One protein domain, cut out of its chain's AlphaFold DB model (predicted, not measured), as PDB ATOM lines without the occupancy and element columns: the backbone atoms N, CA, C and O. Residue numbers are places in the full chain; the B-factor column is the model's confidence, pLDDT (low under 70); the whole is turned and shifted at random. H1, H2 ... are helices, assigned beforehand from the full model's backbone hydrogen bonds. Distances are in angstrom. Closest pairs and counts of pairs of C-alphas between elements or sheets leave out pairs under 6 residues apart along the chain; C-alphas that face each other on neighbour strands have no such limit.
ATOM      1  N   ALA A 194      -9.448 -18.331  19.969       61.38
ATOM      2  CA  ALA A 194      -8.186 -18.889  20.443       61.38
ATOM      3  C   ALA A 194      -8.250 -19.330  21.918       61.38
ATOM      4  O   ALA A 194      -7.713 -20.378  22.284       61.38
ATOM      5  N   ALA A 195      -8.933 -18.565  22.777       64.00
ATOM      6  CA  ALA A 195      -9.109 -18.915  24.184       64.00
ATOM      7  C   ALA A 195     -10.085 -20.086  24.354       64.00
ATOM      8  O   ALA A 195      -9.810 -20.991  25.136       64.00
ATOM      9  N   LYS A 196     -11.187 -20.114  23.592       68.75
ATOM     10  CA  LYS A 196     -12.132 -21.246  23.601       68.75
ATOM     11  C   LYS A 196     -11.462 -22.543  23.157       68.75
ATOM     12  O   LYS A 196     -11.657 -23.574  23.789       68.75
ATOM     13  N   MET A 197     -10.659 -22.472  22.098       72.19
ATOM     14  CA  MET A 197      -9.938 -23.614  21.551       72.19
ATOM     15  C   MET A 197      -8.885 -24.137  22.528       72.19
ATOM     16  O   MET A 197      -8.797 -25.339  22.762       72.19
ATOM     17  N   ARG A 198      -8.111 -23.243  23.152       76.69
ATOM     18  CA  ARG A 198      -7.137 -23.623  24.183       76.69
ATOM     19  C   ARG A 198      -7.814 -24.335  25.353       76.69
ATOM     20  O   ARG A 198      -7.348 -25.395  25.759       76.69
ATOM     21  N   ASP A 199      -8.903 -23.763  25.857       77.81
ATOM     22  CA  ASP A 199      -9.638 -24.326  26.986       77.81
ATOM     23  C   ASP A 199     -10.278 -25.673  26.608       77.81
ATOM     24  O   ASP A 199     -10.245 -26.605  27.402       77.81
ATOM     25  N   PHE A 200     -10.786 -25.824  25.378       84.88
ATOM     26  CA  PHE A 200     -11.250 -27.118  24.872       84.88
ATOM     27  C   PHE A 200     -10.139 -28.164  24.885       84.88
ATOM     28  O   PHE A 200     -10.333 -29.238  25.444       84.88
ATOM     29  N   LEU A 201      -8.976 -27.860  24.306       84.00
ATOM     30  CA  LEU A 201      -7.859 -28.802  24.242       84.00
ATOM     31  C   LEU A 201      -7.372 -29.210  25.640       84.00
ATOM     32  O   LEU A 201      -7.041 -30.369  25.873       84.00
ATOM     33  N   GLU A 202      -7.351 -28.266  26.580       85.06
ATOM     34  CA  GLU A 202      -6.979 -28.521  27.969       85.06
ATOM     35  C   GLU A 202      -8.033 -29.344  28.720       85.06
ATOM     36  O   GLU A 202      -7.691 -30.307  29.407       85.06
ATOM     37  N   PHE A 203      -9.319 -29.029  28.572       85.88
ATOM     38  CA  PHE A 203     -10.378 -29.797  29.224       85.88
ATOM     39  C   PHE A 203     -10.518 -31.187  28.607       85.88
ATOM     40  O   PHE A 203     -10.750 -32.145  29.339       85.88
ATOM     41  N   ALA A 204     -10.344 -31.324  27.290       85.31
ATOM     42  CA  ALA A 204     -10.409 -32.604  26.591       85.31
ATOM     43  C   ALA A 204      -9.242 -33.506  27.002       85.31
ATOM     44  O   ALA A 204      -9.452 -34.682  27.281       85.31
ATOM     45  N   TYR A 205      -8.042 -32.940  27.157       88.12
ATOM     46  CA  TYR A 205      -6.913 -33.630  27.774       88.12
ATOM     47  C   TYR A 205      -7.265 -34.183  29.161       88.12
ATOM     48  O   TYR A 205      -7.084 -35.372  29.423       88.12
ATOM     49  N   LEU A 206      -7.786 -33.332  30.049       87.00
ATOM     50  CA  LEU A 206      -8.114 -33.738  31.414       87.00
ATOM     51  C   LEU A 206      -9.237 -34.785  31.445       87.00
ATOM     52  O   LEU A 206      -9.151 -35.750  32.198       87.00
ATOM     53  N   ALA A 207     -10.260 -34.619  30.610       86.94
ATOM     54  CA  ALA A 207     -11.413 -35.507  30.566       86.94
ATOM     55  C   ALA A 207     -11.092 -36.873  29.944       86.94
ATOM     56  O   ALA A 207     -11.519 -37.887  30.484       86.94
ATOM     57  N   LYS A 208     -10.366 -36.905  28.817       85.38
ATOM     58  CA  LYS A 208     -10.135 -38.124  28.021       85.38
ATOM     59  C   LYS A 208      -8.826 -38.834  28.335       85.38
ATOM     60  O   LYS A 208      -8.795 -40.052  28.340       85.38
ATOM     61  N   LEU A 209      -7.747 -38.090  28.588       85.31
ATOM     62  CA  LEU A 209      -6.422 -38.685  28.818       85.31
ATOM     63  C   LEU A 209      -6.057 -38.796  30.300       85.31
ATOM     64  O   LEU A 209      -5.121 -39.514  30.651       85.31
ATOM     65  N   LYS A 210      -6.748 -38.063  31.178       90.25
ATOM     66  CA  LYS A 210      -6.555 -38.132  32.638       90.25
ATOM     67  C   LYS A 210      -7.783 -38.633  33.394       90.25
ATOM     68  O   LYS A 210      -7.746 -38.617  34.625       90.25
ATOM     69  N   ASP A 211      -8.829 -39.047  32.678       89.69
ATOM     70  CA  ASP A 211     -10.090 -39.564  33.225       89.69
ATOM     71  C   ASP A 211     -10.686 -38.687  34.338       89.69
ATOM     72  O   ASP A 211     -11.212 -39.174  35.341       89.69
ATOM     73  N   LYS A 212     -10.577 -37.361  34.193       88.25
ATOM     74  CA  LYS A 212     -11.122 -36.407  35.163       88.25
ATOM     75  C   LYS A 212     -12.592 -36.139  34.912       88.25
ATOM     76  O   LYS A 212     -13.021 -35.856  33.795       88.25
ATOM     77  N   SER A 213     -13.368 -36.151  35.990       90.06
ATOM     78  CA  SER A 213     -14.755 -35.708  35.957       90.06
ATOM     79  C   SER A 213     -14.845 -34.197  35.718       90.06
ATOM     80  O   SER A 213     -13.949 -33.431  36.069       90.06
ATOM     81  N   LEU A 214     -15.979 -33.733  35.185       85.19
ATOM     82  CA  LEU A 214     -16.214 -32.302  34.939       85.19
ATOM     83  C   LEU A 214     -16.062 -31.437  36.205       85.19
ATOM     84  O   LEU A 214     -15.655 -30.282  36.107       85.19
ATOM     85  N   ARG A 215     -16.368 -31.993  37.389       83.75
ATOM     86  CA  ARG A 215     -16.188 -31.304  38.680       83.75
ATOM     87  C   ARG A 215     -14.720 -31.189  39.072       83.75
ATOM     88  O   ARG A 215     -14.291 -30.122  39.485       83.75
ATOM     89  N   GLU A 216     -13.936 -32.247  38.884       84.94
ATOM     90  CA  GLU A 216     -12.489 -32.175  39.113       84.94
ATOM     91  C   GLU A 216     -11.821 -31.179  38.155       84.94
ATOM     92  O   GLU A 216     -10.903 -30.468  38.548       84.94
ATOM     93  N   ILE A 217     -12.287 -31.085  36.904       82.12
ATOM     94  CA  ILE A 217     -11.774 -30.104  35.935       82.12
ATOM     95  C   ILE A 217     -12.090 -28.674  36.386       82.12
ATOM     96  O   ILE A 217     -11.215 -27.812  36.315       82.12
ATOM     97  N   GLU A 218     -13.304 -28.412  36.875       80.38
ATOM     98  CA  GLU A 218     -13.662 -27.118  37.474       80.38
ATOM     99  C   GLU A 218     -12.727 -26.758  38.636       80.38
ATOM    100  O   GLU A 218     -12.200 -25.646  38.678       80.38
ATOM    101  N   GLU A 219     -12.475 -27.702  39.545       84.06
ATOM    102  CA  GLU A 219     -11.600 -27.492  40.701       84.06
ATOM    103  C   GLU A 219     -10.147 -27.216  40.287       84.06
ATOM    104  O   GLU A 219      -9.520 -26.304  40.827       84.06
ATOM    105  N   LEU A 220      -9.627 -27.958  39.303       82.44
ATOM    106  CA  LEU A 220      -8.244 -27.849  38.823       82.44
ATOM    107  C   LEU A 220      -7.985 -26.592  37.989       82.44
ATOM    108  O   LEU A 220      -6.900 -26.022  38.050       82.44
ATOM    109  N   THR A 221      -8.960 -26.180  37.178       79.12
ATOM    110  CA  THR A 221      -8.806 -25.069  36.221       79.12
ATOM    111  C   THR A 221      -9.416 -23.767  36.728       79.12
ATOM    112  O   THR A 221      -9.317 -22.738  36.060       79.12
ATOM    113  N   HIS A 222     -10.092 -23.810  37.881       76.50
ATOM    114  CA  HIS A 222     -10.898 -22.718  38.430       76.50
ATOM    115  C   HIS A 222     -11.920 -22.153  37.425       76.50
ATOM    116  O   HIS A 222     -12.329 -20.993  37.512       76.50
ATOM    117  N   THR A 223     -12.337 -22.976  36.458       71.75
ATOM    118  CA  THR A 223     -13.330 -22.618  35.448       71.75
ATOM    119  C   THR A 223     -14.699 -23.136  35.885       71.75
ATOM    120  O   THR A 223     -14.813 -24.323  36.170       71.75
ATOM    121  N   PRO A 224     -15.761 -22.306  35.893       79.06
ATOM    122  CA  PRO A 224     -17.079 -22.732  36.362       79.06
ATOM    123  C   PRO A 224     -17.594 -23.987  35.649       79.06
ATOM    124  O   PRO A 224     -17.506 -24.068  34.420       79.06
ATOM    125  N   PHE A 225     -18.237 -24.897  36.387       72.62
ATOM    126  CA  PHE A 225     -18.768 -26.174  35.883       72.62
ATOM    127  C   PHE A 225     -19.517 -26.044  34.557       72.62
ATOM    128  O   PHE A 225     -19.315 -26.812  33.620       72.62
ATOM    129  N   ARG A 226     -20.397 -25.040  34.462       73.06
ATOM    130  CA  ARG A 226     -21.224 -24.817  33.271       73.06
ATOM    131  C   ARG A 226     -20.389 -24.411  32.061       73.06
ATOM    132  O   ARG A 226     -20.729 -24.784  30.947       73.06
ATOM    133  N   THR A 227     -19.305 -23.675  32.270       70.06
ATOM    134  CA  THR A 227     -18.361 -23.322  31.209       70.06
ATOM    135  C   THR A 227     -17.576 -24.551  30.768       70.06
ATOM    136  O   THR A 227     -17.500 -24.791  29.573       70.06
ATOM    137  N   VAL A 228     -17.078 -25.370  31.701       67.44
ATOM    138  CA  VAL A 228     -16.393 -26.639  31.386       67.44
ATOM    139  C   VAL A 228     -17.311 -27.573  30.592       67.44
ATOM    140  O   VAL A 228     -16.941 -28.056  29.527       67.44
ATOM    141  N   SER A 229     -18.540 -27.762  31.076       76.62
ATOM    142  CA  SER A 229     -19.578 -28.573  30.437       76.62
ATOM    143  C   SER A 229     -19.928 -28.056  29.040       76.62
ATOM    144  O   SER A 229     -19.934 -28.835  28.097       76.62
ATOM    145  N   ASN A 230     -20.134 -26.747  28.870       70.38
ATOM    146  CA  ASN A 230     -20.407 -26.160  27.556       70.38
ATOM    147  C   ASN A 230     -19.204 -26.256  26.605       70.38
ATOM    148  O   ASN A 230     -19.399 -26.469  25.416       70.38
ATOM    149  N   THR A 231     -17.974 -26.093  27.105       72.81
ATOM    150  CA  THR A 231     -16.746 -26.192  26.303       72.81
ATOM    151  C   THR A 231     -16.474 -27.633  25.865       72.81
ATOM    152  O   THR A 231     -16.067 -27.851  24.733       72.81
ATOM    153  N   LEU A 232     -16.740 -28.632  26.708       72.19
ATOM    154  CA  LEU A 232     -16.630 -30.049  26.334       72.19
ATOM    155  C   LEU A 232     -17.859 -30.586  25.593       72.19
ATOM    156  O   LEU A 232     -17.756 -31.610  24.930       72.19
ATOM    157  N   GLY A 233     -18.995 -29.895  25.691       63.78
ATOM    158  CA  GLY A 233     -20.208 -30.101  24.899       63.78
ATOM    159  C   GLY A 233     -20.165 -29.440  23.515       63.78
ATOM    160  O   GLY A 233     -21.135 -29.527  22.771       63.78
ATOM    161  N   LEU A 234     -19.031 -28.836  23.132       52.72
ATOM    162  CA  LEU A 234     -18.781 -28.358  21.768       52.72
ATOM    163  C   LEU A 234     -18.774 -29.435  20.641       52.72
ATOM    164  O   LEU A 234     -18.796 -29.021  19.485       52.72
ATOM    165  N   PRO A 235     -18.767 -30.770  20.870       44.00
ATOM    166  CA  PRO A 235     -18.904 -31.758  19.793       44.00
ATOM    167  C   PRO A 235     -20.185 -31.618  18.957       44.00
ATOM    168  O   PRO A 235     -20.180 -32.013  17.796       44.00
ATOM    169  N   ASP A 236     -21.238 -30.990  19.493       43.50
ATOM    170  CA  ASP A 236     -22.483 -30.693  18.760       43.50
ATOM    171  C   ASP A 236     -22.406 -29.404  17.905       43.50
ATOM    172  O   ASP A 236     -23.403 -28.968  17.331       43.50
ATOM    173  N   VAL A 237     -21.237 -28.749  17.820       42.91
ATOM    174  CA  VAL A 237     -21.060 -27.424  17.176       42.91
ATOM    175  C   VAL A 237     -20.707 -27.527  15.683       42.91
ATOM    176  O   VAL A 237     -20.477 -26.520  15.013       42.91
ATOM    177  N   GLY A 238     -20.753 -28.740  15.127       50.03
ATOM    178  CA  GLY A 238     -20.685 -28.991  13.688       50.03
ATOM    179  C   GLY A 238     -19.273 -28.988  13.091       50.03
ATOM    180  O   GLY A 238     -18.272 -28.719  13.762       50.03
ATOM    181  N   ASP A 239     -19.217 -29.293  11.793       55.66
ATOM    182  CA  ASP A 239     -18.006 -29.572  11.002       55.66
ATOM    183  C   ASP A 239     -16.901 -28.505  11.121       55.66
ATOM    184  O   ASP A 239     -15.714 -28.816  11.047       55.66
ATOM    185  N   PHE A 240     -17.271 -27.247  11.378       52.56
ATOM    186  CA  PHE A 240     -16.333 -26.129  11.506       52.56
ATOM    187  C   PHE A 240     -15.393 -26.261  12.714       52.56
ATOM    188  O   PHE A 240     -14.200 -25.979  12.609       52.56
ATOM    189  N   PHE A 241     -15.892 -26.686  13.879       64.62
ATOM    190  CA  PHE A 241     -15.036 -26.835  15.061       64.62
ATOM    191  C   PHE A 241     -14.041 -27.989  14.870       64.62
ATOM    192  O   PHE A 241     -12.854 -27.864  15.178       64.62
ATOM    193  N   HIS A 242     -14.522 -29.080  14.273       68.94
ATOM    194  CA  HIS A 242     -13.730 -30.254  13.911       68.94
ATOM    195  C   HIS A 242     -12.610 -29.922  12.913       68.94
ATOM    196  O   HIS A 242     -11.460 -30.342  13.076       68.94
ATOM    197  N   GLU A 243     -12.916 -29.072  11.933       70.25
ATOM    198  CA  GLU A 243     -11.963 -28.532  10.965       70.25
ATOM    199  C   GLU A 243     -10.843 -27.722  11.642       70.25
ATOM    200  O   GLU A 243      -9.663 -27.922  11.342       70.25
ATOM    201  N   GLN A 244     -11.165 -26.846  12.600       72.25
ATOM    202  CA  GLN A 244     -10.155 -26.032  13.293       72.25
ATOM    203  C   GLN A 244      -9.212 -26.873  14.164       72.25
ATOM    204  O   GLN A 244      -7.997 -26.651  14.155       72.25
ATOM    205  N   VAL A 245      -9.742 -27.871  14.878       76.50
ATOM    206  CA  VAL A 245      -8.918 -28.808  15.661       76.50
ATOM    207  C   VAL A 245      -8.017 -29.630  14.731       76.50
ATOM    208  O   VAL A 245      -6.823 -29.778  15.001       76.50
ATOM    209  N   THR A 246      -8.536 -30.065  13.579       78.62
ATOM    210  CA  THR A 246      -7.742 -30.766  12.560       78.62
ATOM    211  C   THR A 246      -6.607 -29.901  12.011       78.62
ATOM    212  O   THR A 246      -5.473 -30.364  11.874       78.62
ATOM    213  N   ARG A 247      -6.866 -28.620  11.728       81.12
ATOM    214  CA  ARG A 247      -5.832 -27.675  11.273       81.12
ATOM    215  C   ARG A 247      -4.724 -27.503  12.299       81.12
ATOM    216  O   ARG A 247      -3.543 -27.493  11.940       81.12
ATOM    217  N   LEU A 248      -5.095 -27.391  13.573       81.56
ATOM    218  CA  LEU A 248      -4.136 -27.335  14.671       81.56
ATOM    219  C   LEU A 248      -3.318 -28.623  14.758       81.56
ATOM    220  O   LEU A 248      -2.095 -28.535  14.845       81.56
ATOM    221  N   PHE A 249      -3.952 -29.790  14.647       86.00
ATOM    222  CA  PHE A 249      -3.262 -31.079  14.595       86.00
ATOM    223  C   PHE A 249      -2.207 -31.123  13.479       86.00
ATOM    224  O   PHE A 249      -1.028 -31.359  13.754       86.00
ATOM    225  N   VAL A 250      -2.589 -30.819  12.232       84.12
ATOM    226  CA  VAL A 250      -1.670 -30.819  11.077       84.12
ATOM    227  C   VAL A 250      -0.491 -29.878  11.318       84.12
ATOM    228  O   VAL A 250       0.665 -30.234  11.075       84.12
ATOM    229  N   ARG A 251      -0.765 -28.678  11.838       85.06
ATOM    230  CA  ARG A 251       0.255 -27.664  12.111       85.06
ATOM    231  C   ARG A 251       1.220 -28.095  13.214       85.06
ATOM    232  O   ARG A 251       2.427 -27.931  13.044       85.06
ATOM    233  N   VAL A 252       0.708 -28.669  14.304       84.25
ATOM    234  CA  VAL A 252       1.515 -29.245  15.391       84.25
ATOM    235  C   VAL A 252       2.421 -30.345  14.843       84.25
ATOM    236  O   VAL A 252       3.632 -30.284  15.041       84.25
ATOM    237  N   ARG A 253       1.874 -31.295  14.076       87.25
ATOM    238  CA  ARG A 253       2.642 -32.417  13.519       87.25
ATOM    239  C   ARG A 253       3.720 -31.975  12.537       87.25
ATOM    240  O   ARG A 253       4.844 -32.456  12.624       87.25
ATOM    241  N   ARG A 254       3.439 -31.009  11.658       86.69
ATOM    242  CA  ARG A 254       4.463 -30.435  10.765       86.69
ATOM    243  C   ARG A 254       5.601 -29.773  11.542       86.69
ATOM    244  O   ARG A 254       6.763 -29.912  11.160       86.69
ATOM    245  N   MET A 255       5.293 -29.078  12.638       85.25
ATOM    246  CA  MET A 255       6.320 -28.481  13.497       85.25
ATOM    247  C   MET A 255       7.121 -29.537  14.273       85.25
ATOM    248  O   MET A 255       8.338 -29.391  14.369       85.25
ATOM    249  N   GLU A 256       6.484 -30.609  14.760       85.38
ATOM    250  CA  GLU A 256       7.181 -31.745  15.390       85.38
ATOM    251  C   GLU A 256       8.120 -32.443  14.394       85.38
ATOM    252  O   GLU A 256       9.284 -32.683  14.709       85.38
ATOM    253  N   VAL A 257       7.659 -32.698  13.163       87.06
ATOM    254  CA  VAL A 257       8.478 -33.268  12.075       87.06
ATOM    255  C   VAL A 257       9.646 -32.348  11.707       87.06
ATOM    256  O   VAL A 257      10.735 -32.823  11.399       87.06
ATOM    257  N   SER A 258       9.450 -31.029  11.798       86.94
ATOM    258  CA  SER A 258      10.513 -30.030  11.603       86.94
ATOM    259  C   SER A 258      11.499 -29.947  12.781       86.94
ATOM    260  O   SER A 258      12.415 -29.126  12.752       86.94
ATOM    261  N   GLY A 259      11.321 -30.764  13.825       89.06
ATOM    262  CA  GLY A 259      12.223 -30.864  14.973       89.06
ATOM    263  C   GLY A 259      11.960 -29.863  16.101       89.06
ATOM    264  O   GLY A 259      12.799 -29.730  16.991       89.06
ATOM    265  N   LEU A 260      10.827 -29.147  16.101       87.88
ATOM    266  CA  LEU A 260      10.484 -28.255  17.214       87.88
ATOM    267  C   LEU A 260      10.034 -29.068  18.435       87.88
ATOM    268  O   LEU A 260       9.274 -30.028  18.324       87.88
ATOM    269  N   SER A 261      10.460 -28.640  19.626       89.50
ATOM    270  CA  SER A 261      10.004 -29.239  20.880       89.50
ATOM    271  C   SER A 261       8.547 -28.871  21.172       89.50
ATOM    272  O   SER A 261       8.089 -27.775  20.842       89.50
ATOM    273  N   ARG A 262       7.818 -29.752  21.869       85.25
ATOM    274  CA  ARG A 262       6.413 -29.512  22.251       85.25
ATOM    275  C   ARG A 262       6.215 -28.203  23.021       85.25
ATOM    276  O   ARG A 262       5.243 -27.499  22.777       85.25
ATOM    277  N   GLY A 263       7.161 -27.832  23.887       79.69
ATOM    278  CA  GLY A 263       7.134 -26.546  24.597       79.69
ATOM    279  C   GLY A 263       7.223 -25.338  23.655       79.69
ATOM    280  O   GLY A 263       6.429 -24.409  23.773       79.69
ATOM    281  N   ALA A 264       8.123 -25.380  22.667       77.44
ATOM    282  CA  ALA A 264       8.255 -24.313  21.673       77.44
ATOM    283  C   ALA A 264       7.025 -24.221  20.750       77.44
ATOM    284  O   ALA A 264       6.604 -23.128  20.371       77.44
ATOM    285  N   ILE A 265       6.421 -25.363  20.405       77.62
ATOM    286  CA  ILE A 265       5.180 -25.413  19.617       77.62
ATOM    287  C   ILE A 265       4.021 -24.792  20.406       77.62
ATOM    288  O   ILE A 265       3.297 -23.960  19.859       77.62
ATOM    289  N   ALA A 266       3.879 -25.141  21.689       78.06
ATOM    290  CA  ALA A 266       2.845 -24.604  22.574       78.06
ATOM    291  C   ALA A 266       2.928 -23.073  22.661       78.06
ATOM    292  O   ALA A 266       1.938 -22.373  22.450       78.06
ATOM    293  N   GLU A 267       4.135 -22.542  22.865       77.31
ATOM    294  CA  GLU A 267       4.377 -21.100  22.929       77.31
ATOM    295  C   GLU A 267       4.061 -20.381  21.607       77.31
ATOM    296  O   GLU A 267       3.486 -19.283  21.612       77.31
ATOM    297  N   LYS A 268       4.415 -21.002  20.475       74.38
ATOM    298  CA  LYS A 268       4.223 -20.450  19.127       74.38
ATOM    299  C   LYS A 268       2.761 -20.461  18.687       74.38
ATOM    300  O   LYS A 268       2.330 -19.529  18.013       74.38
ATOM    301  N   LEU A 269       2.009 -21.494  19.061       77.31
ATOM    302  CA  LEU A 269       0.588 -21.645  18.731       77.31
ATOM    303  C   LEU A 269      -0.350 -21.103  19.819       77.31
ATOM    304  O   LEU A 269      -1.559 -21.111  19.623       77.31
ATOM    305  N   LYS A 270       0.196 -20.616  20.943       76.88
ATOM    306  CA  LYS A 270      -0.564 -20.109  22.101       76.88
ATOM    307  C   LYS A 270      -1.558 -21.133  22.673       76.88
ATOM    308  O   LYS A 270      -2.602 -20.763  23.205       76.88
ATOM    309  N   ILE A 271      -1.191 -22.413  22.614       81.50
ATOM    310  CA  ILE A 271      -1.930 -23.538  23.208       81.50
ATOM    311  C   ILE A 271      -1.146 -24.132  24.380       81.50
ATOM    312  O   ILE A 271       0.040 -23.853  24.550       81.50
ATOM    313  N   THR A 272      -1.794 -24.953  25.205       81.12
ATOM    314  CA  THR A 272      -1.124 -25.637  26.319       81.12
ATOM    315  C   THR A 272      -0.333 -26.852  25.826       81.12
ATOM    316  O   THR A 272      -0.656 -27.457  24.801       81.12
ATOM    317  N   VAL A 273       0.699 -27.254  26.578       84.06
ATOM    318  CA  VAL A 273       1.429 -28.509  26.308       84.06
ATOM    319  C   VAL A 273       0.491 -29.716  26.428       84.06
ATOM    320  O   VAL A 273       0.566 -30.628  25.610       84.06
ATOM    321  N   HIS A 274      -0.448 -29.677  27.379       86.75
ATOM    322  CA  HIS A 274      -1.539 -30.647  27.500       86.75
ATOM    323  C   HIS A 274      -2.393 -30.725  26.230       86.75
ATOM    324  O   HIS A 274      -2.714 -31.814  25.763       86.75
ATOM    325  N   GLY A 275      -2.703 -29.581  25.614       82.31
ATOM    326  CA  GLY A 275      -3.438 -29.544  24.355       82.31
ATOM    327  C   GLY A 275      -2.688 -30.199  23.195       82.31
ATOM    328  O   GLY A 275      -3.299 -30.884  22.382       82.31
ATOM    329  N   ILE A 276      -1.358 -30.067  23.140       83.00
ATOM    330  CA  ILE A 276      -0.526 -30.797  22.164       83.00
ATOM    331  C   ILE A 276      -0.569 -32.303  22.424       83.00
ATOM    332  O   ILE A 276      -0.651 -33.089  21.480       83.00
ATOM    333  N   GLU A 277      -0.510 -32.714  23.691       85.81
ATOM    334  CA  GLU A 277      -0.603 -34.124  24.073       85.81
ATOM    335  C   GLU A 277      -1.957 -34.711  23.657       85.81
ATOM    336  O   GLU A 277      -1.984 -35.760  23.021       85.81
ATOM    337  N   TYR A 278      -3.058 -33.991  23.883       87.44
ATOM    338  CA  TYR A 278      -4.374 -34.386  23.384       87.44
ATOM    339  C   TYR A 278      -4.419 -34.496  21.856       87.44
ATOM    340  O   TYR A 278      -4.860 -35.513  21.333       87.44
ATOM    341  N   LEU A 279      -3.915 -33.495  21.125       84.56
ATOM    342  CA  LEU A 279      -3.925 -33.499  19.655       84.56
ATOM    343  C   LEU A 279      -3.146 -34.670  19.044       84.56
ATOM    344  O   LEU A 279      -3.476 -35.125  17.956       84.56
ATOM    345  N   THR A 280      -2.081 -35.124  19.705       83.75
ATOM    346  CA  THR A 280      -1.141 -36.104  19.137       83.75
ATOM    347  C   THR A 280      -1.256 -37.500  19.747       83.75
ATOM    348  O   THR A 280      -0.578 -38.414  19.279       83.75
ATOM    349  N   SER A 281      -2.096 -37.680  20.770       80.25
ATOM    350  CA  SER A 281      -2.315 -38.972  21.425       80.25
ATOM    351  C   SER A 281      -3.258 -39.868  20.610       80.25
ATOM    352  O   SER A 281      -4.270 -39.357  20.121       80.25
ATOM    353  N   PRO A 282      -2.989 -41.188  20.515       76.44
ATOM    354  CA  PRO A 282      -3.915 -42.170  19.941       76.44
ATOM    355  C   PRO A 282      -5.293 -42.178  20.613       76.44
ATOM    356  O   PRO A 282      -6.293 -42.291  19.918       76.44
ATOM    357  N   ASP A 283      -5.332 -41.986  21.935       77.81
ATOM    358  CA  ASP A 283      -6.567 -41.944  22.742       77.81
ATOM    359  C   ASP A 283      -7.127 -40.509  22.879       77.81
ATOM    360  O   ASP A 283      -8.036 -40.230  23.661       77.81
ATOM    361  N   GLY A 284      -6.494 -39.553  22.193       81.50
ATOM    362  CA  GLY A 284      -6.861 -38.142  22.173       81.50
ATOM    363  C   GLY A 284      -7.589 -37.802  20.882       81.50
ATOM    364  O   GLY A 284      -8.523 -38.490  20.495       81.50
ATOM    365  N   TRP A 285      -7.150 -36.753  20.185       82.62
ATOM    366  CA  TRP A 285      -7.763 -36.344  18.920       82.62
ATOM    367  C   TRP A 285      -7.769 -37.464  17.880       82.62
ATOM    368  O   TRP A 285      -8.785 -37.627  17.229       82.62
ATOM    369  N   LEU A 286      -6.694 -38.257  17.780       75.25
ATOM    370  CA  LEU A 286      -6.555 -39.334  16.790       75.25
ATOM    371  C   LEU A 286      -7.503 -40.523  16.997       75.25
ATOM    372  O   LEU A 286      -7.550 -41.395  16.125       75.25
ATOM    373  N   ASP A 287      -8.228 -40.569  18.115       77.00
ATOM    374  CA  ASP A 287      -9.223 -41.601  18.375       77.00
ATOM    375  C   ASP A 287     -10.279 -41.598  17.258       77.00
ATOM    376  O   ASP A 287     -10.886 -40.575  16.927       77.00
ATOM    377  N   ALA A 288     -10.494 -42.770  16.667       68.50
ATOM    378  CA  ALA A 288     -11.416 -42.991  15.566       68.50
ATOM    379  C   ALA A 288     -12.858 -42.566  15.914       68.50
ATOM    380  O   ALA A 288     -13.599 -42.127  15.029       68.50
ATOM    381  N   ASP A 289     -13.248 -42.632  17.189       72.19
ATOM    382  CA  ASP A 289     -14.572 -42.210  17.656       72.19
ATOM    383  C   ASP A 289     -14.791 -40.694  17.567       72.19
ATOM    384  O   ASP A 289     -15.935 -40.252  17.443       72.19
ATOM    385  N   ASN A 290     -13.720 -39.896  17.521       70.25
ATOM    386  CA  ASN A 290     -13.821 -38.460  17.256       70.25
ATOM    387  C   ASN A 290     -14.064 -38.145  15.772       70.25
ATOM    388  O   ASN A 290     -14.341 -36.995  15.435       70.25
ATOM    389  N   HIS A 291     -13.949 -39.125  14.871       70.94
ATOM    390  CA  HIS A 291     -13.866 -38.914  13.421       70.94
ATOM    391  C   HIS A 291     -14.958 -39.644  12.642       70.94
ATOM    392  O   HIS A 291     -14.674 -40.341  11.671       70.94
ATOM    393  N   GLN A 292     -16.214 -39.508  13.060       66.94
ATOM    394  CA  GLN A 292     -17.338 -40.139  12.375       66.94
ATOM    395  C   GLN A 292     -17.812 -39.295  11.181       66.94
ATOM    396  O   GLN A 292     -18.442 -38.258  11.365       66.94
ATOM    397  N   HIS A 293     -17.560 -39.773   9.959       62.34
ATOM    398  CA  HIS A 293     -17.979 -39.103   8.723       62.34
ATOM    399  C   HIS A 293     -19.012 -39.933   7.948       62.34
ATOM    400  O   HIS A 293     -18.854 -41.150   7.807       62.34
ATOM    401  N   SER A 294     -20.060 -39.275   7.442       55.38
ATOM    402  CA  SER A 294     -21.098 -39.857   6.579       55.38
ATOM    403  C   SER A 294     -20.961 -39.357   5.139       55.38
ATOM    404  O   SER A 294     -20.796 -38.157   4.919       55.38
ATOM    405  N   PHE A 295     -21.067 -40.264   4.165       50.44
ATOM    406  CA  PHE A 295     -21.060 -39.948   2.734       50.44
ATOM    407  C   PHE A 295     -22.376 -40.406   2.105       50.44
ATOM    408  O   PHE A 295     -22.612 -41.602   2.018       50.44
ATOM    409  N   GLY A 296     -23.210 -39.456   1.671       46.44
ATOM    410  CA  GLY A 296     -24.513 -39.753   1.065       46.44
ATOM    411  C   GLY A 296     -25.539 -40.346   2.042       46.44
ATOM    412  O   GLY A 296     -25.286 -40.482   3.238       46.44
ATOM    413  N   GLU A 297     -26.726 -40.670   1.522       37.16
ATOM    414  CA  GLU A 297     -27.807 -41.332   2.280       37.16
ATOM    415  C   GLU A 297     -27.593 -42.846   2.426       37.16
ATOM    416  O   GLU A 297     -28.254 -43.509   3.225       37.16
ATOM    417  N   SER A 298     -26.644 -43.403   1.679       39.22
ATOM    418  CA  SER A 298     -26.305 -44.815   1.670       39.22
ATOM    419  C   SER A 298     -24.803 -44.978   1.902       39.22
ATOM    420  O   SER A 298     -23.997 -44.356   1.224       39.22
ATOM    421  N   PHE A 299     -24.453 -45.863   2.836       40.72
ATOM    422  CA  PHE A 299     -23.113 -46.400   3.130       40.72
ATOM    423  C   PHE A 299     -22.324 -45.843   4.333       40.72
ATOM    424  O   PHE A 299     -22.529 -44.754   4.862       40.72
ATOM    425  N   GLN A 300     -21.477 -46.754   4.823       44.84
ATOM    426  CA  GLN A 300     -20.869 -46.875   6.147       44.84
ATOM    427  C   GLN A 300     -20.223 -45.605   6.712       44.84
ATOM    428  O   GLN A 300     -19.506 -44.872   6.034       44.84
ATOM    429  N   LYS A 301     -20.393 -45.428   8.027       53.06
ATOM    430  CA  LYS A 301     -19.675 -44.439   8.838       53.06
ATOM    431  C   LYS A 301     -18.186 -44.770   8.851       53.06
ATOM    432  O   LYS A 301     -17.780 -45.759   9.460       53.06
ATOM    433  N   ILE A 302     -17.371 -43.932   8.217       56.03
ATOM    434  CA  ILE A 302     -15.922 -44.125   8.196       56.03
ATOM    435  C   ILE A 302     -15.314 -43.361   9.369       56.03
ATOM    436  O   ILE A 302     -15.543 -42.161   9.511       56.03
ATOM    437  N   LYS A 303     -14.560 -44.077  10.211       65.94
ATOM    438  CA  LYS A 303     -13.934 -43.556  11.430       65.94
ATOM    439  C   LYS A 303     -12.423 -43.375  11.254       65.94
ATOM    440  O   LYS A 303     -11.657 -44.277  11.581       65.94
ATOM    441  N   THR A 304     -11.970 -42.258  10.680       70.75
ATOM    442  CA  THR A 304     -10.519 -41.969  10.599       70.75
ATOM    443  C   THR A 304     -10.197 -40.485  10.390       70.75
ATOM    444  O   THR A 304     -10.868 -39.823   9.593       70.75
ATOM    445  N   PRO A 305      -9.129 -39.966  11.036       71.12
ATOM    446  CA  PRO A 305      -8.693 -38.570  10.916       71.12
ATOM    447  C   PRO A 305      -8.305 -38.145   9.494       71.12
ATOM    448  O   PRO A 305      -8.299 -36.954   9.187       71.12
ATOM    449  N   ILE A 306      -7.978 -39.098   8.607       76.56
ATOM    450  CA  ILE A 306      -7.556 -38.811   7.223       76.56
ATOM    451  C   ILE A 306      -8.610 -37.976   6.483       76.56
ATOM    452  O   ILE A 306      -8.252 -37.085   5.715       76.56
ATOM    453  N   TYR A 307      -9.895 -38.228   6.742       74.00
ATOM    454  CA  TYR A 307     -10.999 -37.527   6.081       74.00
ATOM    455  C   TYR A 307     -11.070 -36.050   6.452       74.00
ATOM    456  O   TYR A 307     -11.374 -35.214   5.609       74.00
ATOM    457  N   CYS A 308     -10.737 -35.720   7.695       75.38
ATOM    458  CA  CYS A 308     -10.743 -34.348   8.191       75.38
ATOM    459  C   CYS A 308      -9.533 -33.572   7.659       75.38
ATOM    460  O   CYS A 308      -9.602 -32.362   7.444       75.38
ATOM    461  N   MET A 309      -8.402 -34.269   7.484       76.62
ATOM    462  CA  MET A 309      -7.117 -33.683   7.097       76.62
ATOM    463  C   MET A 309      -7.052 -33.246   5.634       76.62
ATOM    464  O   MET A 309      -6.135 -32.499   5.291       76.62
ATOM    465  N   LEU A 310      -7.967 -33.703   4.777       79.19
ATOM    466  CA  LEU A 310      -7.937 -33.471   3.333       79.19
ATOM    467  C   LEU A 310      -9.098 -32.589   2.878       79.19
ATOM    468  O   LEU A 310     -10.202 -32.689   3.402       79.19
ATOM    469  N   ASP A 311      -8.846 -31.730   1.888       76.69
ATOM    470  CA  ASP A 311      -9.888 -30.904   1.273       76.69
ATOM    471  C   ASP A 311     -10.871 -31.810   0.503       76.69
ATOM    472  O   ASP A 311     -10.465 -32.445  -0.480       76.69
ATOM    473  N   PRO A 312     -12.163 -31.870   0.887       70.88
ATOM    474  CA  PRO A 312     -13.135 -32.758   0.253       70.88
ATOM    475  C   PRO A 312     -13.268 -32.538  -1.257       70.88
ATOM    476  O   PRO A 312     -13.517 -33.486  -2.003       70.88
ATOM    477  N   VAL A 313     -13.077 -31.300  -1.732       73.69
ATOM    478  CA  VAL A 313     -13.141 -30.968  -3.166       73.69
ATOM    479  C   VAL A 313     -11.955 -31.577  -3.911       73.69
ATOM    480  O   VAL A 313     -12.127 -32.201  -4.958       73.69
ATOM    481  N   SER A 314     -10.756 -31.444  -3.342       74.12
ATOM    482  CA  SER A 314      -9.532 -32.044  -3.876       74.12
ATOM    483  C   SER A 314      -9.633 -33.565  -3.936       74.12
ATOM    484  O   SER A 314      -9.238 -34.160  -4.936       74.12
ATOM    485  N   VAL A 315     -10.201 -34.195  -2.908       71.38
ATOM    486  CA  VAL A 315     -10.353 -35.653  -2.872       71.38
ATOM    487  C   VAL A 315     -11.351 -36.140  -3.920       71.38
ATOM    488  O   VAL A 315     -11.073 -37.131  -4.590       71.38
ATOM    489  N   LYS A 316     -12.478 -35.442  -4.121       70.88
ATOM    490  CA  LYS A 316     -13.440 -35.779  -5.184       70.88
ATOM    491  C   LYS A 316     -12.810 -35.678  -6.576       70.88
ATOM    492  O   LYS A 316     -12.983 -36.589  -7.381       70.88
ATOM    493  N   ALA A 317     -12.046 -34.617  -6.838       69.50
ATOM    494  CA  ALA A 317     -11.323 -34.450  -8.100       69.50
ATOM    495  C   ALA A 317     -10.262 -35.548  -8.301       69.50
ATOM    496  O   ALA A 317     -10.210 -36.181  -9.353       69.50
ATOM    497  N   TRP A 318      -9.477 -35.846  -7.261       77.56
ATOM    498  CA  TRP A 318      -8.488 -36.928  -7.265       77.56
ATOM    499  C   TRP A 318      -9.128 -38.307  -7.482       77.56
ATOM    500  O   TRP A 318      -8.612 -39.124  -8.243       77.56
ATOM    501  N   ALA A 319     -10.273 -38.577  -6.851       70.38
ATOM    502  CA  ALA A 319     -11.012 -39.823  -7.023       70.38
ATOM    503  C   ALA A 319     -11.544 -39.973  -8.458       70.38
ATOM    504  O   ALA A 319     -11.419 -41.053  -9.043       70.38
ATOM    505  N   ALA A 320     -12.069 -38.886  -9.038       67.69
ATOM    506  CA  ALA A 320     -12.582 -38.844 -10.406       67.69
ATOM    507  C   ALA A 320     -11.491 -39.069 -11.468       67.69
ATOM    508  O   ALA A 320     -11.765 -39.676 -12.499       67.69
ATOM    509  N   SER A 321     -10.244 -38.660 -11.210       64.88
ATOM    510  CA  SER A 321      -9.089 -38.943 -12.080       64.88
ATOM    511  C   SER A 321      -8.386 -40.268 -11.772       64.88
ATOM    512  O   SER A 321      -7.198 -40.447 -12.048       64.88
ATOM    513  N   GLU A 322      -9.115 -41.215 -11.182       64.69
ATOM    514  CA  GLU A 322      -8.628 -42.535 -10.784       64.69
ATOM    515  C   GLU A 322      -7.426 -42.517  -9.823       64.69
ATOM    516  O   GLU A 322      -6.749 -43.532  -9.638       64.69
ATOM    517  N   GLY A 323      -7.193 -41.411  -9.130       60.56
ATOM    518  CA  GLY A 323      -6.091 -41.251  -8.194       60.56
ATOM    519  C   GLY A 323      -4.757 -40.873  -8.840       60.56
ATOM    520  O   GLY A 323      -3.702 -41.023  -8.213       60.56
ATOM    521  N   GLN A 324      -4.772 -40.377 -10.082       63.62
ATOM    522  CA  GLN A 324      -3.573 -39.889 -10.762       63.62
ATOM    523  C   GLN A 324      -3.107 -38.554 -10.161       63.62
ATOM    524  O   GLN A 324      -3.513 -37.474 -10.589       63.62
ATOM    525  N   ALA A 325      -2.170 -38.636  -9.210       57.00
ATOM    526  CA  ALA A 325      -1.626 -37.498  -8.458       57.00
ATOM    527  C   ALA A 325      -1.041 -36.352  -9.318       57.00
ATOM    528  O   ALA A 325      -0.830 -35.257  -8.805       57.00
ATOM    529  N   GLY A 326      -0.766 -36.590 -10.608       59.53
ATOM    530  CA  GLY A 326      -0.250 -35.583 -11.539       59.53
ATOM    531  C   GLY A 326      -1.304 -34.676 -12.188       59.53
ATOM    532  O   GLY A 326      -0.934 -33.605 -12.659       59.53
ATOM    533  N   ARG A 327      -2.585 -35.076 -12.233       59.91
ATOM    534  CA  ARG A 327      -3.676 -34.256 -12.801       59.91
ATOM    535  C   ARG A 327      -4.450 -33.512 -11.719       59.91
ATOM    536  O   ARG A 327      -4.561 -32.295 -11.797       59.91
ATOM    537  N   ASP A 328      -4.881 -34.233 -10.688       71.31
ATOM    538  CA  ASP A 328      -5.652 -33.680  -9.574       71.31
ATOM    539  C   ASP A 328      -4.964 -34.049  -8.257       71.31
ATOM    540  O   ASP A 328      -5.209 -35.118  -7.697       71.31
ATOM    541  N   PRO A 329      -4.029 -33.219  -7.771       76.69
ATOM    542  CA  PRO A 329      -3.281 -33.539  -6.569       76.69
ATOM    543  C   PRO A 329      -4.151 -33.429  -5.311       76.69
ATOM    544  O   PRO A 329      -5.045 -32.581  -5.206       76.69
ATOM    545  N   LEU A 330      -3.824 -34.261  -4.320       79.88
ATOM    546  CA  LEU A 330      -4.409 -34.173  -2.986       79.88
ATOM    547  C   LEU A 330      -3.960 -32.883  -2.291       79.88
ATOM    548  O   LEU A 330      -2.792 -32.486  -2.374       79.88
ATOM    549  N   ARG A 331      -4.888 -32.247  -1.577       82.06
ATOM    550  CA  ARG A 331      -4.653 -31.031  -0.796       82.06
ATOM    551  C   ARG A 331      -5.060 -31.235   0.653       82.06
ATOM    552  O   ARG A 331      -6.091 -31.844   0.931       82.06
ATOM    553  N   MET A 332      -4.256 -30.700   1.566       79.94
ATOM    554  CA  MET A 332      -4.601 -30.651   2.985       79.94
ATOM    555  C   MET A 332      -5.755 -29.681   3.215       79.94
ATOM    556  O   MET A 332      -5.847 -28.646   2.561       79.94
ATOM    557  N   ASN A 333      -6.574 -29.961   4.219       74.50
ATOM    558  CA  ASN A 333      -7.560 -29.028   4.746       74.50
ATOM    559  C   ASN A 333      -6.920 -28.006   5.708       74.50
ATOM    560  O   ASN A 333      -7.413 -27.739   6.805       74.50
ATOM    561  N   ASP A 334      -5.769 -27.454   5.326       73.69
ATOM    562  CA  ASP A 334      -5.144 -26.335   6.024       73.69
ATOM    563  C   ASP A 334      -5.557 -24.996   5.401       73.69
ATOM    564  O   ASP A 334      -6.212 -24.938   4.360       73.69
ATOM    565  N   SER A 335      -5.197 -23.891   6.056       66.00
ATOM    566  CA  SER A 335      -5.536 -22.540   5.590       66.00
ATOM    567  C   SER A 335      -4.994 -22.213   4.194       66.00
ATOM    568  O   SER A 335      -5.510 -21.313   3.540       66.00
ATOM    569  N   GLU A 336      -3.959 -22.921   3.740       70.31
ATOM    570  CA  GLU A 336      -3.276 -22.685   2.463       70.31
ATOM    571  C   GLU A 336      -3.678 -23.702   1.380       70.31
ATOM    572  O   GLU A 336      -3.234 -23.592   0.236       70.31
ATOM    573  N   ARG A 337      -4.512 -24.692   1.726       74.88
ATOM    574  CA  ARG A 337      -4.835 -25.871   0.909       74.88
ATOM    575  C   ARG A 337      -3.601 -26.471   0.243       74.88
ATOM    576  O   ARG A 337      -3.558 -26.680  -0.980       74.88
ATOM    577  N   SER A 338      -2.575 -26.684   1.064       76.94
ATOM    578  CA  SER A 338      -1.252 -27.103   0.614       76.94
ATOM    579  C   SER A 338      -1.304 -28.458  -0.092       76.94
ATOM    580  O   SER A 338      -2.057 -29.355   0.290       76.94
ATOM    581  N   LEU A 339      -0.507 -28.597  -1.154       84.38
ATOM    582  CA  LEU A 339      -0.334 -29.869  -1.853       84.38
ATOM    583  C   LEU A 339       0.260 -30.898  -0.892       84.38
ATOM    584  O   LEU A 339       1.198 -30.581  -0.166       84.38
ATOM    585  N   THR A 340      -0.269 -32.116  -0.918       82.31
ATOM    586  CA  THR A 340       0.173 -33.197  -0.036       82.31
ATOM    587  C   THR A 340       0.358 -34.505  -0.784       82.31
ATOM    588  O   THR A 340      -0.099 -34.692  -1.914       82.31
ATOM    589  N   THR A 341       1.055 -35.431  -0.137       82.62
ATOM    590  CA  THR A 341       1.336 -36.775  -0.640       82.62
ATOM    591  C   THR A 341       0.894 -37.820   0.375       82.62
ATOM    592  O   THR A 341       0.859 -37.561   1.577       82.62
ATOM    593  N   VAL A 342       0.642 -39.049  -0.082       76.31
ATOM    594  CA  VAL A 342       0.354 -40.190   0.810       76.31
ATOM    595  C   VAL A 342       1.468 -40.379   1.847       76.31
ATOM    596  O   VAL A 342       1.195 -40.674   3.010       76.31
ATOM    597  N   SER A 343       2.723 -40.152   1.448       74.81
ATOM    598  CA  SER A 343       3.879 -40.205   2.340       74.81
ATOM    599  C   SER A 343       3.865 -39.127   3.420       74.81
ATOM    600  O   SER A 343       4.211 -39.419   4.562       74.81
ATOM    601  N   GLU A 344       3.451 -37.903   3.086       82.94
ATOM    602  CA  GLU A 344       3.334 -36.818   4.062       82.94
ATOM    603  C   GLU A 344       2.206 -37.107   5.057       82.94
ATOM    604  O   GLU A 344       2.416 -37.006   6.261       82.94
ATOM    605  N   ILE A 345       1.040 -37.549   4.579       78.56
ATOM    606  CA  ILE A 345      -0.099 -37.898   5.441       78.56
ATOM    607  C   ILE A 345       0.295 -39.008   6.428       78.56
ATOM    608  O   ILE A 345       0.042 -38.893   7.628       78.56
ATOM    609  N   ALA A 346       0.973 -40.052   5.944       74.00
ATOM    610  CA  ALA A 346       1.461 -41.151   6.774       74.00
ATOM    611  C   ALA A 346       2.452 -40.672   7.849       74.00
ATOM    612  O   ALA A 346       2.342 -41.056   9.014       74.00
ATOM    613  N   LEU A 347       3.372 -39.774   7.479       79.88
ATOM    614  CA  LEU A 347       4.330 -39.164   8.401       79.88
ATOM    615  C   LEU A 347       3.628 -38.333   9.489       79.88
ATOM    616  O   LEU A 347       3.954 -38.451  10.673       79.88
ATOM    617  N   LEU A 348       2.635 -37.522   9.107       81.62
ATOM    618  CA  LEU A 348       1.862 -36.710  10.046       81.62
ATOM    619  C   LEU A 348       1.038 -37.574  11.003       81.62
ATOM    620  O   LEU A 348       0.983 -37.257  12.184       81.62
ATOM    621  N   LEU A 349       0.472 -38.688  10.542       78.31
ATOM    622  CA  LEU A 349      -0.287 -39.613  11.390       78.31
ATOM    623  C   LEU A 349       0.595 -40.569  12.206       78.31
ATOM    624  O   LEU A 349       0.100 -41.219  13.120       78.31
ATOM    625  N   GLY A 350       1.887 -40.684  11.883       71.00
ATOM    626  CA  GLY A 350       2.754 -41.706  12.476       71.00
ATOM    627  C   GLY A 350       2.353 -43.131  12.073       71.00
ATOM    628  O   GLY A 350       2.569 -44.072  12.832       71.00
ATOM    629  N   GLN A 351       1.749 -43.292  10.893       75.44
ATOM    630  CA  GLN A 351       1.236 -44.561  10.377       75.44
ATOM    631  C   GLN A 351       2.009 -45.023   9.136       75.44
ATOM    632  O   GLN A 351       2.758 -44.268   8.518       75.44
ATOM    633  N   GLN A 352       1.814 -46.284   8.747       69.38
ATOM    634  CA  GLN A 352       2.353 -46.815   7.494       69.38
ATOM    635  C   GLN A 352       1.590 -46.247   6.291       69.38
ATOM    636  O   GLN A 352       0.366 -46.120   6.326       69.38
ATOM    637  N   GLN A 353       2.299 -45.977   5.189       68.12
ATOM    638  CA  GLN A 353       1.683 -45.471   3.952       68.12
ATOM    639  C   GLN A 353       0.593 -46.404   3.413       68.12
ATOM    640  O   GLN A 353      -0.412 -45.924   2.901       68.12
ATOM    641  N   SER A 354       0.744 -47.720   3.598       57.84
ATOM    642  CA  SER A 354      -0.259 -48.721   3.214       57.84
ATOM    643  C   SER A 354      -1.627 -48.471   3.850       57.84
ATOM    644  O   SER A 354      -2.645 -48.656   3.186       57.84
ATOM    645  N   ASN A 355      -1.660 -48.010   5.103       60.62
ATOM    646  CA  ASN A 355      -2.907 -47.739   5.824       60.62
ATOM    647  C   ASN A 355      -3.584 -46.481   5.273       60.62
ATOM    648  O   ASN A 355      -4.791 -46.463   5.052       60.62
ATOM    649  N   VAL A 356      -2.795 -45.450   4.963       63.31
ATOM    650  CA  VAL A 356      -3.306 -44.231   4.326       63.31
ATOM    651  C   VAL A 356      -3.865 -44.542   2.937       63.31
ATOM    652  O   VAL A 356      -4.972 -44.124   2.607       63.31
ATOM    653  N   THR A 357      -3.144 -45.330   2.134       67.81
ATOM    654  CA  THR A 357      -3.612 -45.778   0.816       67.81
ATOM    655  C   THR A 357      -4.907 -46.582   0.911       67.81
ATOM    656  O   THR A 357      -5.799 -46.381   0.091       67.81
ATOM    657  N   TYR A 358      -5.036 -47.459   1.910       66.12
ATOM    658  CA  TYR A 358      -6.260 -48.222   2.154       66.12
ATOM    659  C   TYR A 358      -7.473 -47.301   2.360       66.12
ATOM    660  O   TYR A 358      -8.467 -47.429   1.644       66.12
ATOM    661  N   HIS A 359      -7.373 -46.320   3.262       67.06
ATOM    662  CA  HIS A 359      -8.473 -45.391   3.535       67.06
ATOM    663  C   HIS A 359      -8.797 -44.478   2.344       67.06
ATOM    664  O   HIS A 359      -9.968 -44.260   2.038       67.06
ATOM    665  N   LEU A 360      -7.787 -43.996   1.615       70.75
ATOM    666  CA  LEU A 360      -8.004 -43.192   0.407       70.75
ATOM    667  C   LEU A 360      -8.695 -43.984  -0.710       70.75
ATOM    668  O   LEU A 360      -9.581 -43.454  -1.377       70.75
ATOM    669  N   ASN A 361      -8.336 -45.257  -0.895       68.69
ATOM    670  CA  ASN A 361      -9.012 -46.130  -1.854       68.69
ATOM    671  C   ASN A 361     -10.462 -46.406  -1.445       68.69
ATOM    672  O   ASN A 361     -11.344 -46.381  -2.297       68.69
ATOM    673  N   HIS A 362     -10.720 -46.607  -0.151       68.81
ATOM    674  CA  HIS A 362     -12.078 -46.766   0.363       68.81
ATOM    675  C   HIS A 362     -12.930 -45.515   0.100       68.81
ATOM    676  O   HIS A 362     -14.066 -45.612  -0.358       68.81
ATOM    677  N   TRP A 363     -12.362 -44.322   0.310       69.56
ATOM    678  CA  TRP A 363     -13.032 -43.065  -0.026       69.56
ATOM    679  C   TRP A 363     -13.307 -42.935  -1.528       69.56
ATOM    680  O   TRP A 363     -14.405 -42.562  -1.935       69.56
TER     681      TRP A 363
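AT A GLANCE: This is residues 194 to 363 of the 576 residues of an uncharacterized protein of Alloscardovia sp. HMSC034E08 (UniProt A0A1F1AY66). One long helix, H5, crosses the middle of the domain, with a group of shorter helices on each side of it. On one side H7 and H6 pack on H5, with H1 crossing over H7 and the pair H2 and H3 at that far end; on the other side H8 and H10 pack on H5, with H11 across H10 and H9 at the opposite end of the domain. The long link between H7 and H8 makes a narrow loop that reaches away from the helices around residue 299. The printed part has 170 residues with eleven named helices, H1 to H11 in order along the chain, and no named strand; its class is all helix. It is compact, with a radius of gyration of the C-alphas of 17.0 A, and spans 54 by 41 by 25 A.

HOW THE PARTS SIT: Start at the hub, H5, residues 239 to 257, which touches five other helices. Look first at its residues 245 to 253, which alone touch H7, residues 273 to 280: the closest C-alphas, of Phe 249 and Leu 279, are 5.6 A apart, and the helices are about perpendicular at 80 degrees. H5 touches H6, residues 262 to 269, with residues 252 to 256 alone, closest at the C-alphas of Val 252 and Ile 265, 6.8 A, at a steep tilt of 50 degrees, opposite ways. Farther out, H1, residues 194 to 209, touches H7, the closest C-alphas being those of Leu 201 and Gly 275 at 4.5 A; at 72 degrees the two are only just about perpendicular. H3, residues 225 to 232, touches H1 about perpendicular at 88 degrees, with the C-alphas of Phe 200 and Thr 231 closest at 5.8 A. H2, residues 214 to 221, touches H3, closest at the C-alphas of Glu 218 and Phe 225, 5.4 A; H2 and H5 are apart. H4, residues 234 to 237, touches H5 only at the corner, and only just, with 3 pairs of C-alphas within 8 A; the closest are those of Leu 234 and Phe 241, 7.8 A. Now turn to the other group. H8, residues 306 to 309, touches H5, with the C-alphas of Thr 246 and Met 309 closest at 6.2 A. H10, residues 342 to 349, touches H5 about perpendicular at 85 degrees, closest at the C-alphas of Arg 253 and Leu 348, 5.6 A. H11, residues 353 to 363, touches H10, closest at the C-alphas of Ala 346 and Gln 353, 5.2 A. H9, residues 312 to 320, is close to H11 but not clearly touching, at 8.0 A between the C-alphas of Ala 319 and Trp 363. The helix packing is mostly crossed, with no shallow tilt among the 9 touching pairs that have a tilt and meet elsewhere than at a corner or their ends. In H1, H2, H3, H5, H6, H7, H9, H10 and H11 every O i to N i+4 pair is within hydrogen-bond range; H4 and H8 are too short for such a pair.

IN THESE COORDINATES: Find C-alpha 239 at (-18.006, -29.572, 11.002); from there H5 runs 26.8 A to C-alpha 257 at (8.478, -33.268, 12.075). H1 begins at C-alpha 194, at (-8.186, -18.889, 20.443), and is 21.6 A long. H11 is 15.4 A long and ends at C-alpha 363, at (-13.032, -43.065, -0.026); H9 is 12.3 A long.

THE WHOLE: The two C-alphas farthest apart, those of Glu 219 and Arg 327, are 54.5 A apart. The printed part has no cut. The links from H7 to H8, residues 281 to 305, and from H9 to H10, residues 321 to 341, are long; the other links are tight. Within the first of these, residues 292 to 293 pair with residues 302 to 303, antiparallel. The mean pLDDT of the printed part is 73.8, and 48 residues are under 70, among them residues 233 to 242, 292 to 303, 320 to 327 and 352 to 359.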